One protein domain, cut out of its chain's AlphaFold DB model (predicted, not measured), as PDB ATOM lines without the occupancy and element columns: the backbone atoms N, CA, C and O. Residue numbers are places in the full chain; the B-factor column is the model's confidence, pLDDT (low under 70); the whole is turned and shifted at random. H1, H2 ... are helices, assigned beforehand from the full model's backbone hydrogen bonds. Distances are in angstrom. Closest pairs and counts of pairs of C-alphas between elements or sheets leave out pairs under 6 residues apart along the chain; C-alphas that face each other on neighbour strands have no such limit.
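Overview. This is residues 10 to 73 of the 75 residues of the protein "Transcription factor WhiB" of Varibaculum cambriense (UniProt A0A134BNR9). Two longer helices, H2 and H3, make the arms of an open V, joined by a tight link at the corner, and the stretch from residue 54 to 66 folds back into the space between the arms. The two short helices lie at opposite sides of this V: H1 packs on H2 at one side, and H4 lies near H3 at the other. The printed part has 64 residues with four named helices, in the order H1, H2, H3, H4, and no named strand; the class is all helix. The whole is compact, with a radius of gyration of the C-alphas of 11.4 A, and rounded, with spans of 30 by 25 by 21 A.

Arrangement. The longest helix is H2, residues 22 to 36. H3, residues 41 to 53, is close to H2 but not clearly touching it; their closest C-alphas, those of Cys 35 and Arg 41, are 6.1 A apart. The two run opposite ways at a steep tilt of 60 degrees, and their centres are 18.6 A apart. H1, residues 10 to 13, touches H2, which meets it with residues 27 to 31 alone; the closest C-alphas, those of Ala 12 and Tyr 27, are 6.4 A apart. H4, residues 67 to 71, is close to H3 but not clearly touching it, the closest C-alphas being those of Leu 49 and Arg 70, 6.8 A apart. H1 is apart from H3 and from H4, and H2 is apart from H4. Residues 61 to 62 form a short antiparallel pairing with residues 65 to 66. In H2, H3 and H4 every O i to N i+4 pair is within hydrogen-bond range; H1 is too short for such a pair, and its one O i to N i+3 pair is within range.

Along the chain. H2 is 21.3 A long from C-alpha 22 at (41.291, 8.880, -2.801) to C-alpha 36 at (39.648, -9.871, -12.817). H3 is 18.6 A long and begins with C-alpha 41 at (36.527, -10.105, -19.384). H4 measures 6.2 A and ends with C-alpha 71 at (44.201, 3.588, -25.626), and H1 measures 5.2 A from C-alpha 10 to C-alpha 13.

Size, cuts and confidence. The two C-alphas farthest apart are those of Thr 22 and Asn 54, 31.4 A. The printed part runs from residue 10 to 73 with no cut. The link from H3 to H4, 13 residues, is long; that from H1 to H2, 8 residues, is short, and that from H2 to H3, 4 residues, is tight. The mean pLDDT of the printed part is 87.0, and the model's confidence is low, under 70, at residues 10 to 12 and 14 to 17.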
ATOM      1  N   SER A  10      26.502  -0.955 -11.586       66.81
ATOM      2  CA  SER A  10      26.531   0.207 -12.489       66.81
ATOM      3  C   SER A  10      27.009   1.477 -11.787       66.81
ATOM      4  O   SER A  10      27.872   2.163 -12.322       66.81
ATOM      5  N   PHE A  11      26.575   1.714 -10.544       67.25
ATOM      6  CA  PHE A  11      27.046   2.837  -9.731       67.25
ATOM      7  C   PHE A  11      28.573   2.849  -9.570       67.25
ATOM      8  O   PHE A  11      29.197   3.877  -9.776       67.25
ATOM      9  N   ALA A  12      29.218   1.715  -9.282       68.56
ATOM     10  CA  ALA A  12      30.670   1.666  -9.079       68.56
ATOM     11  C   ALA A  12      31.481   1.851 -10.376       68.56
ATOM     12  O   ALA A  12      32.642   2.261 -10.313       68.56
ATOM     13  N   PHE A  13      30.894   1.543 -11.534       70.94
ATOM     14  CA  PHE A  13      31.534   1.645 -12.852       70.94
ATOM     15  C   PHE A  13      31.180   2.942 -13.603       70.94
ATOM     16  O   PHE A  13      31.810   3.249 -14.622       70.94
ATOM     17  N   ASP A  14      30.222   3.711 -13.084       67.69
ATOM     18  CA  ASP A  14      29.866   5.044 -13.554       67.69
ATOM     19  C   ASP A  14      30.878   6.094 -13.057       67.69
ATOM     20  O   ASP A  14      31.396   6.058 -11.937       67.69
ATOM     21  N   LYS A  15      31.158   7.062 -13.929       60.47
ATOM     22  CA  LYS A  15      32.061   8.195 -13.717       60.47
ATOM     23  C   LYS A  15      31.614   9.079 -12.545       60.47
ATOM     24  O   LYS A  15      32.462   9.669 -11.876       60.47
ATOM     25  N   SER A  16      30.308   9.149 -12.281       65.56
ATOM     26  CA  SER A  16      29.714   9.959 -11.210       65.56
ATOM     27  C   SER A  16      30.060   9.468  -9.796       65.56
ATOM     28  O   SER A  16      30.200  10.285  -8.887       65.56
ATOM     29  N   ALA A  17      30.292   8.165  -9.598       61.22
ATOM     30  CA  ALA A  17      30.556   7.604  -8.268       61.22
ATOM     31  C   ALA A  17      32.001   7.779  -7.778       61.22
ATOM     32  O   ALA A  17      32.280   7.635  -6.586       61.22
ATOM     33  N   TRP A  18      32.944   8.072  -8.677       72.56
ATOM     34  CA  TRP A  18      34.369   8.065  -8.341       72.56
ATOM     35  C   TRP A  18      34.812   9.326  -7.587       72.56
ATOM     36  O   TRP A  18      35.775   9.268  -6.818       72.56
ATOM     37  N   GLY A  19      34.104  10.448  -7.753       70.94
ATOM     38  CA  GLY A  19      34.457  11.720  -7.118       70.94
ATOM     39  C   GLY A  19      35.896  12.164  -7.428       70.94
ATOM     40  O   GLY A  19      36.440  11.865  -8.492       70.94
ATOM     41  N   LYS A  20      36.537  12.884  -6.497       71.81
ATOM     42  CA  LYS A  20      37.945  13.322  -6.602       71.81
ATOM     43  C   LYS A  20      38.841  12.588  -5.593       71.81
ATOM     44  O   LYS A  20      38.374  12.097  -4.567       71.81
ATOM     45  N   GLY A  21      40.145  12.542  -5.875       76.88
ATOM     46  CA  GLY A  21      41.170  12.091  -4.926       76.88
ATOM     47  C   GLY A  21      41.140  10.591  -4.603       76.88
ATOM     48  O   GLY A  21      41.165   9.734  -5.491       76.88
ATOM     49  N   THR A  22      41.136  10.257  -3.311       80.19
ATOM     50  CA  THR A  22      41.291   8.880  -2.801       80.19
ATOM     51  C   THR A  22      40.127   7.957  -3.176       80.19
ATOM     52  O   THR A  22      40.347   6.765  -3.414       80.19
ATOM     53  N   ASN A  23      38.914   8.498  -3.323       81.06
ATOM     54  CA  ASN A  23      37.728   7.738  -3.726       81.06
ATOM     55  C   ASN A  23      37.862   7.172  -5.144       81.06
ATOM     56  O   ASN A  23      37.646   5.976  -5.344       81.06
ATOM     57  N   ALA A  24      38.339   7.973  -6.099       81.69
ATOM     58  CA  ALA A  24      38.553   7.525  -7.473       81.69
ATOM     59  C   ALA A  24      39.565   6.369  -7.534       81.69
ATOM     60  O   ALA A  24      39.366   5.380  -8.241       81.69
ATOM     61  N   THR A  25      40.625   6.443  -6.724       86.06
ATOM     62  CA  THR A  25      41.613   5.360  -6.608       86.06
ATOM     63  C   THR A  25      40.994   4.089  -6.020       86.06
ATOM     64  O   THR A  25      41.273   2.984  -6.498       86.06
ATOM     65  N   ARG A  26      40.140   4.223  -4.999       85.94
ATOM     66  CA  ARG A  26      39.441   3.095  -4.373       85.94
ATOM     67  C   ARG A  26      38.502   2.402  -5.361       85.94
ATOM     68  O   ARG A  26      38.614   1.187  -5.528       85.94
ATOM     69  N   TYR A  27      37.638   3.152  -6.044       86.12
ATOM     70  CA  TYR A  27      36.705   2.589  -7.022       86.12
ATOM     71  C   TYR A  27      37.424   1.955  -8.208       86.12
ATOM     72  O   TYR A  27      37.077   0.838  -8.592       86.12
ATOM     73  N   ARG A  28      38.507   2.574  -8.700       88.69
ATOM     74  CA  ARG A  28      39.378   1.968  -9.714       88.69
ATOM     75  C   ARG A  28      39.855   0.583  -9.288       88.69
ATOM     76  O   ARG A  28      39.712  -0.378 -10.039       88.69
ATOM     77  N   LYS A  29      40.396   0.458  -8.071       90.06
ATOM     78  CA  LYS A  29      40.880  -0.827  -7.542       90.06
ATOM     79  C   LYS A  29      39.749  -1.851  -7.402       90.06
ATOM     80  O   LYS A  29      39.956  -3.006  -7.759       90.06
ATOM     81  N   ILE A  30      38.576  -1.450  -6.908       89.94
ATOM     82  CA  ILE A  30      37.413  -2.342  -6.752       89.94
ATOM     83  C   ILE A  30      36.954  -2.870  -8.114       89.94
ATOM     84  O   ILE A  30      36.872  -4.082  -8.305       89.94
ATOM     85  N   CYS A  31      36.740  -1.979  -9.078       91.50
ATOM     86  CA  CYS A  31      36.291  -2.339 -10.419       91.50
ATOM     87  C   CYS A  31      37.281  -3.277 -11.118       91.50
ATOM     88  O   CYS A  31      36.876  -4.289 -11.685       91.50
ATOM     89  N   LYS A  32      38.594  -3.012 -11.006       93.38
ATOM     90  CA  LYS A  32      39.627  -3.912 -11.547       93.38
ATOM     91  C   LYS A  32      39.564  -5.315 -10.935       93.38
ATOM     92  O   LYS A  32      39.698  -6.291 -11.667       93.38
ATOM     93  N   ARG A  33      39.313  -5.440  -9.623       93.75
ATOM     94  CA  ARG A  33      39.139  -6.754  -8.967       93.75
ATOM     95  C   ARG A  33      37.915  -7.502  -9.492       93.75
ATOM     96  O   ARG A  33      38.017  -8.700  -9.734       93.75
ATOM     97  N   VAL A  34      36.791  -6.808  -9.687       93.25
ATOM     98  CA  VAL A  34      35.572  -7.397 -10.268       93.25
ATOM     99  C   VAL A  34      35.852  -7.897 -11.683       93.25
ATOM    100  O   VAL A  34      35.602  -9.061 -11.984       93.25
ATOM    101  N   CYS A  35      36.454  -7.062 -12.535       94.75
ATOM    102  CA  CYS A  35      36.825  -7.467 -13.889       94.75
ATOM    103  C   CYS A  35      37.788  -8.660 -13.903       94.75
ATOM    104  O   CYS A  35      37.669  -9.510 -14.777       94.75
ATOM    105  N   GLY A  36      38.708  -8.754 -12.936       94.25
ATOM    106  CA  GLY A  36      39.648  -9.871 -12.817       94.25
ATOM    107  C   GLY A  36      38.990 -11.237 -12.591       94.25
ATOM    108  O   GLY A  36      39.611 -12.249 -12.895       94.25
ATOM    109  N   ARG A  37      37.743 -11.272 -12.104       94.25
ATOM    110  CA  ARG A  37      36.946 -12.496 -11.904       94.25
ATOM    111  C   ARG A  37      35.823 -12.656 -12.935       94.25
ATOM    112  O   ARG A  37      35.038 -13.591 -12.836       94.25
ATOM    113  N   CYS A  38      35.716 -11.729 -13.886       95.25
ATOM    114  CA  CYS A  38      34.605 -11.684 -14.825       95.25
ATOM    115  C   CYS A  38      34.799 -12.716 -15.951       95.25
ATOM    116  O   CYS A  38      35.812 -12.643 -16.653       95.25
ATOM    117  N   PRO A  39      33.839 -13.629 -16.187       95.69
ATOM    118  CA  PRO A  39      33.982 -14.684 -17.193       95.69
ATOM    119  C   PRO A  39      34.044 -14.128 -18.622       95.69
ATOM    120  O   PRO A  39      34.684 -14.704 -19.492       95.69
ATOM    121  N   VAL A  40      33.439 -12.961 -18.857       95.56
ATOM    122  CA  VAL A  40      33.423 -12.294 -20.168       95.56
ATOM    123  C   VAL A  40      34.481 -11.193 -20.290       95.56
ATOM    124  O   VAL A  40      34.373 -10.333 -21.161       95.56
ATOM    125  N   ARG A  41      35.512 -11.177 -19.428       95.12
ATOM    126  CA  ARG A  41      36.527 -10.105 -19.384       95.12
ATOM    127  C   ARG A  41      37.158  -9.824 -20.751       95.12
ATOM    128  O   ARG A  41      37.249  -8.664 -21.138       95.12
ATOM    129  N   THR A  42      37.577 -10.864 -21.470       94.94
ATOM    130  CA  THR A  42      38.239 -10.726 -22.777       94.94
ATOM    131  C   THR A  42      37.289 -10.176 -23.836       94.94
ATOM    132  O   THR A  42      37.651  -9.258 -24.563       94.94
ATOM    133  N   GLN A  43      36.057 -10.688 -23.896       95.31
ATOM    134  CA  GLN A  43      35.032 -10.189 -24.818       95.31
ATOM    135  C   GLN A  43      34.668  -8.730 -24.512       95.31
ATOM    136  O   GLN A  43      34.547  -7.922 -25.424       95.31
ATOM    137  N   CYS A  44      34.556  -8.385 -23.226       95.19
ATOM    138  CA  CYS A  44      34.317  -7.021 -22.764       95.19
ATOM    139  C   CYS A  44      35.449  -6.072 -23.173       95.19
ATOM    140  O   CYS A  44      35.166  -4.946 -23.567       95.19
ATOM    141  N   LEU A  45      36.714  -6.509 -23.101       95.38
ATOM    142  CA  LEU A  45      37.845  -5.690 -23.544       95.38
ATOM    143  C   LEU A  45      37.803  -5.430 -25.051       95.38
ATOM    144  O   LEU A  45      37.971  -4.286 -25.447       95.38
ATOM    145  N   LYS A  46      37.562  -6.467 -25.863       94.81
ATOM    146  CA  LYS A  46      37.462  -6.329 -27.326       94.81
ATOM    147  C   LYS A  46      36.365  -5.343 -27.710       94.81
ATOM    148  O   LYS A  46      36.661  -4.324 -28.313       94.81
ATOM    149  N   TRP A  47      35.152  -5.576 -27.207       94.69
ATOM    150  CA  TRP A  47      34.031  -4.660 -27.404       94.69
ATOM    151  C   TRP A  47      34.386  -3.225 -26.988       94.69
ATOM    152  O   TRP A  47      34.130  -2.285 -27.721       94.69
ATOM    153  N   ALA A  48      35.037  -3.038 -25.837       94.12
ATOM    154  CA  ALA A  48      35.409  -1.705 -25.371       94.12
ATOM    155  C   ALA A  48      36.452  -0.994 -26.246       94.12
ATOM    156  O   ALA A  48      36.486   0.233 -26.231       94.12
ATOM    157  N   LEU A  49      37.327  -1.729 -26.933       94.25
ATOM    158  CA  LEU A  49      38.277  -1.150 -27.886       94.25
ATOM    159  C   LEU A  49      37.549  -0.738 -29.169       94.25
ATOM    160  O   LEU A  49      37.704   0.405 -29.591       94.25
ATOM    161  N   ASP A  50      36.678  -1.607 -29.689       94.69
ATOM    162  CA  ASP A  50      35.858  -1.323 -30.873       94.69
ATOM    163  C   ASP A  50      34.973  -0.079 -30.649       94.69
ATOM    164  O   ASP A  50      34.864   0.795 -31.506       94.69
ATOM    165  N   GLU A  51      34.352   0.055 -29.474       94.00
ATOM    166  CA  GLU A  51      33.531   1.230 -29.151       94.00
ATOM    167  C   GLU A  51      34.362   2.517 -29.009       94.00
ATOM    168  O   GLU A  51      33.896   3.584 -29.406       94.00
ATOM    169  N   GLU A  52      35.591   2.453 -28.479       91.12
ATOM    170  CA  GLU A  52      36.471   3.632 -28.399       91.12
ATOM    171  C   GLU A  52      36.909   4.100 -29.793       91.12
ATOM    172  O   GLU A  52      36.917   5.308 -30.044       91.12
ATOM    173  N   GLU A  53      37.213   3.173 -30.707       91.44
ATOM    174  CA  GLU A  53      37.495   3.477 -32.115       91.44
ATOM    175  C   GLU A  53      36.291   4.162 -32.779       91.44
ATOM    176  O   GLU A  53      36.427   5.211 -33.415       91.44
ATOM    177  N   ASN A  54      35.087   3.645 -32.518       92.00
ATOM    178  CA  ASN A  54      33.823   4.217 -32.986       92.00
ATOM    179  C   ASN A  54      33.387   5.488 -32.229       92.00
ATOM    180  O   ASN A  54      32.336   6.055 -32.531       92.00
ATOM    181  N   ARG A  55      34.184   5.977 -31.266       89.31
ATOM    182  CA  ARG A  55      33.903   7.150 -30.411       89.31
ATOM    183  C   ARG A  55      32.627   7.033 -29.570       89.31
ATOM    184  O   ARG A  55      32.083   8.046 -29.124       89.31
ATOM    185  N   ASN A  56      32.181   5.813 -29.303       90.06
ATOM    186  CA  ASN A  56      31.045   5.536 -28.444       90.06
ATOM    187  C   ASN A  56      31.466   5.507 -26.964       90.06
ATOM    188  O   ASN A  56      32.587   5.121 -26.617       90.06
ATOM    189  N   PRO A  57      30.585   5.940 -26.046       84.19
ATOM    190  CA  PRO A  57      30.898   5.969 -24.629       84.19
ATOM    191  C   PRO A  57      30.974   4.557 -24.040       84.19
ATOM    192  O   PRO A  57      30.041   3.765 -24.135       84.19
ATOM    193  N   VAL A  58      32.068   4.288 -23.330       86.69
ATOM    194  CA  VAL A  58      32.303   3.028 -22.614       86.69
ATOM    195  C   VAL A  58      32.448   3.288 -21.113       86.69
ATOM    196  O   VAL A  58      32.789   4.397 -20.682       86.69
ATOM    197  N   PHE A  59      32.240   2.259 -20.288       86.38
ATOM    198  CA  PHE A  59      32.508   2.336 -18.850       86.38
ATOM    199  C   PHE A  59      33.942   2.808 -18.561       86.38
ATOM    200  O   PHE A  59      34.894   2.510 -19.295       86.38
ATOM    201  N   GLN A  60      34.115   3.510 -17.433       86.62
ATOM    202  CA  GLN A  60      35.431   4.011 -17.016       86.62
ATOM    203  C   GLN A  60      36.459   2.888 -16.889       86.62
ATOM    204  O   GLN A  60      37.622   3.078 -17.246       86.62
ATOM    205  N   ILE A  61      36.016   1.714 -16.431       91.31
ATOM    206  CA  ILE A  61      36.758   0.463 -16.531       91.31
ATOM    207  C   ILE A  61      35.966  -0.520 -17.386       91.31
ATOM    208  O   ILE A  61      34.820  -0.827 -17.077       91.31
ATOM    209  N   ALA A  62      36.620  -1.065 -18.404       92.19
ATOM    210  CA  ALA A  62      36.111  -2.150 -19.235       92.19
ATOM    211  C   ALA A  62      37.251  -3.144 -19.486       92.19
ATOM    212  O   ALA A  62      38.412  -2.744 -19.589       92.19
ATOM    213  N   GLY A  63      36.965  -4.448 -19.453       94.25
ATOM    214  CA  GLY A  63      38.011  -5.478 -19.557       94.25
ATOM    215  C   GLY A  63      39.048  -5.485 -18.417       94.25
ATOM    216  O   GLY A  63      40.063  -6.179 -18.490       94.25
ATOM    217  N   GLY A  64      38.807  -4.727 -17.341       94.81
ATOM    218  CA  GLY A  64      39.766  -4.501 -16.253       94.81
ATOM    219  C   GLY A  64      40.757  -3.360 -16.499       94.81
ATOM    220  O   GLY A  64      41.656  -3.165 -15.682       94.81
ATOM    221  N   LEU A  65      40.576  -2.590 -17.573       94.69
ATOM    222  CA  LEU A  65      41.429  -1.465 -17.940       94.69
ATOM    223  C   LEU A  65      40.649  -0.156 -17.914       94.69
ATOM    224  O   LEU A  65      39.470  -0.106 -18.270       94.69
ATOM    225  N   THR A  66      41.324   0.910 -17.499       92.12
ATOM    226  CA  THR A  66      40.847   2.285 -17.674       92.12
ATOM    227  C   THR A  66      40.909   2.694 -19.142       92.12
ATOM    228  O   THR A  66      41.618   2.071 -19.926       92.12
ATOM    229  N   ARG A  67      40.211   3.771 -19.520       90.75
ATOM    230  CA  ARG A  67      40.291   4.324 -20.881       90.75
ATOM    231  C   ARG A  67      41.731   4.571 -21.336       90.75
ATOM    232  O   ARG A  67      42.111   4.099 -22.395       90.75
ATOM    233  N   SER A  68      42.542   5.246 -20.522       90.00
ATOM    234  CA  SER A  68      43.945   5.523 -20.857       90.00
ATOM    235  C   SER A  68      44.759   4.246 -21.084       90.00
ATOM    236  O   SER A  68      45.532   4.187 -22.026       90.00
ATOM    237  N   GLU A  69      44.542   3.215 -20.263       94.50
ATOM    238  CA  GLU A  69      45.205   1.910 -20.423       94.50
ATOM    239  C   GLU A  69      44.709   1.133 -21.653       94.50
ATOM    240  O   GLU A  69      45.447   0.319 -22.190       94.50
ATOM    241  N   ARG A  70      43.461   1.345 -22.092       93.81
ATOM    242  CA  ARG A  70      42.956   0.773 -23.349       93.81
ATOM    243  C   ARG A  70      43.561   1.473 -24.559       93.81
ATOM    244  O   ARG A  70      43.984   0.799 -25.484       93.81
ATOM    245  N   LEU A  71      43.629   2.803 -24.532       89.69
ATOM    246  CA  LEU A  71      44.201   3.588 -25.626       89.69
ATOM    247  C   LEU A  71      45.692   3.292 -25.822       89.69
ATOM    248  O   LEU A  71      46.139   3.241 -26.955       89.69
ATOM    249  N   SER A  72      46.438   2.992 -24.752       92.19
ATOM    250  CA  SER A  72      47.834   2.545 -24.871       92.19
ATOM    251  C   SER A  72      48.013   1.145 -25.477       92.19
ATOM    252  O   SER A  72      49.144   0.697 -25.608       92.19
ATOM    253  N   LEU A  73      46.928   0.411 -25.759       84.94
ATOM    254  CA  LEU A  73      46.964  -0.867 -26.488       84.94
ATOM    255  C   LEU A  73      46.622  -0.708 -27.977       84.94
ATOM    256  O   LEU A  73      46.662  -1.700 -28.697       84.94
TER     257      LEU A  73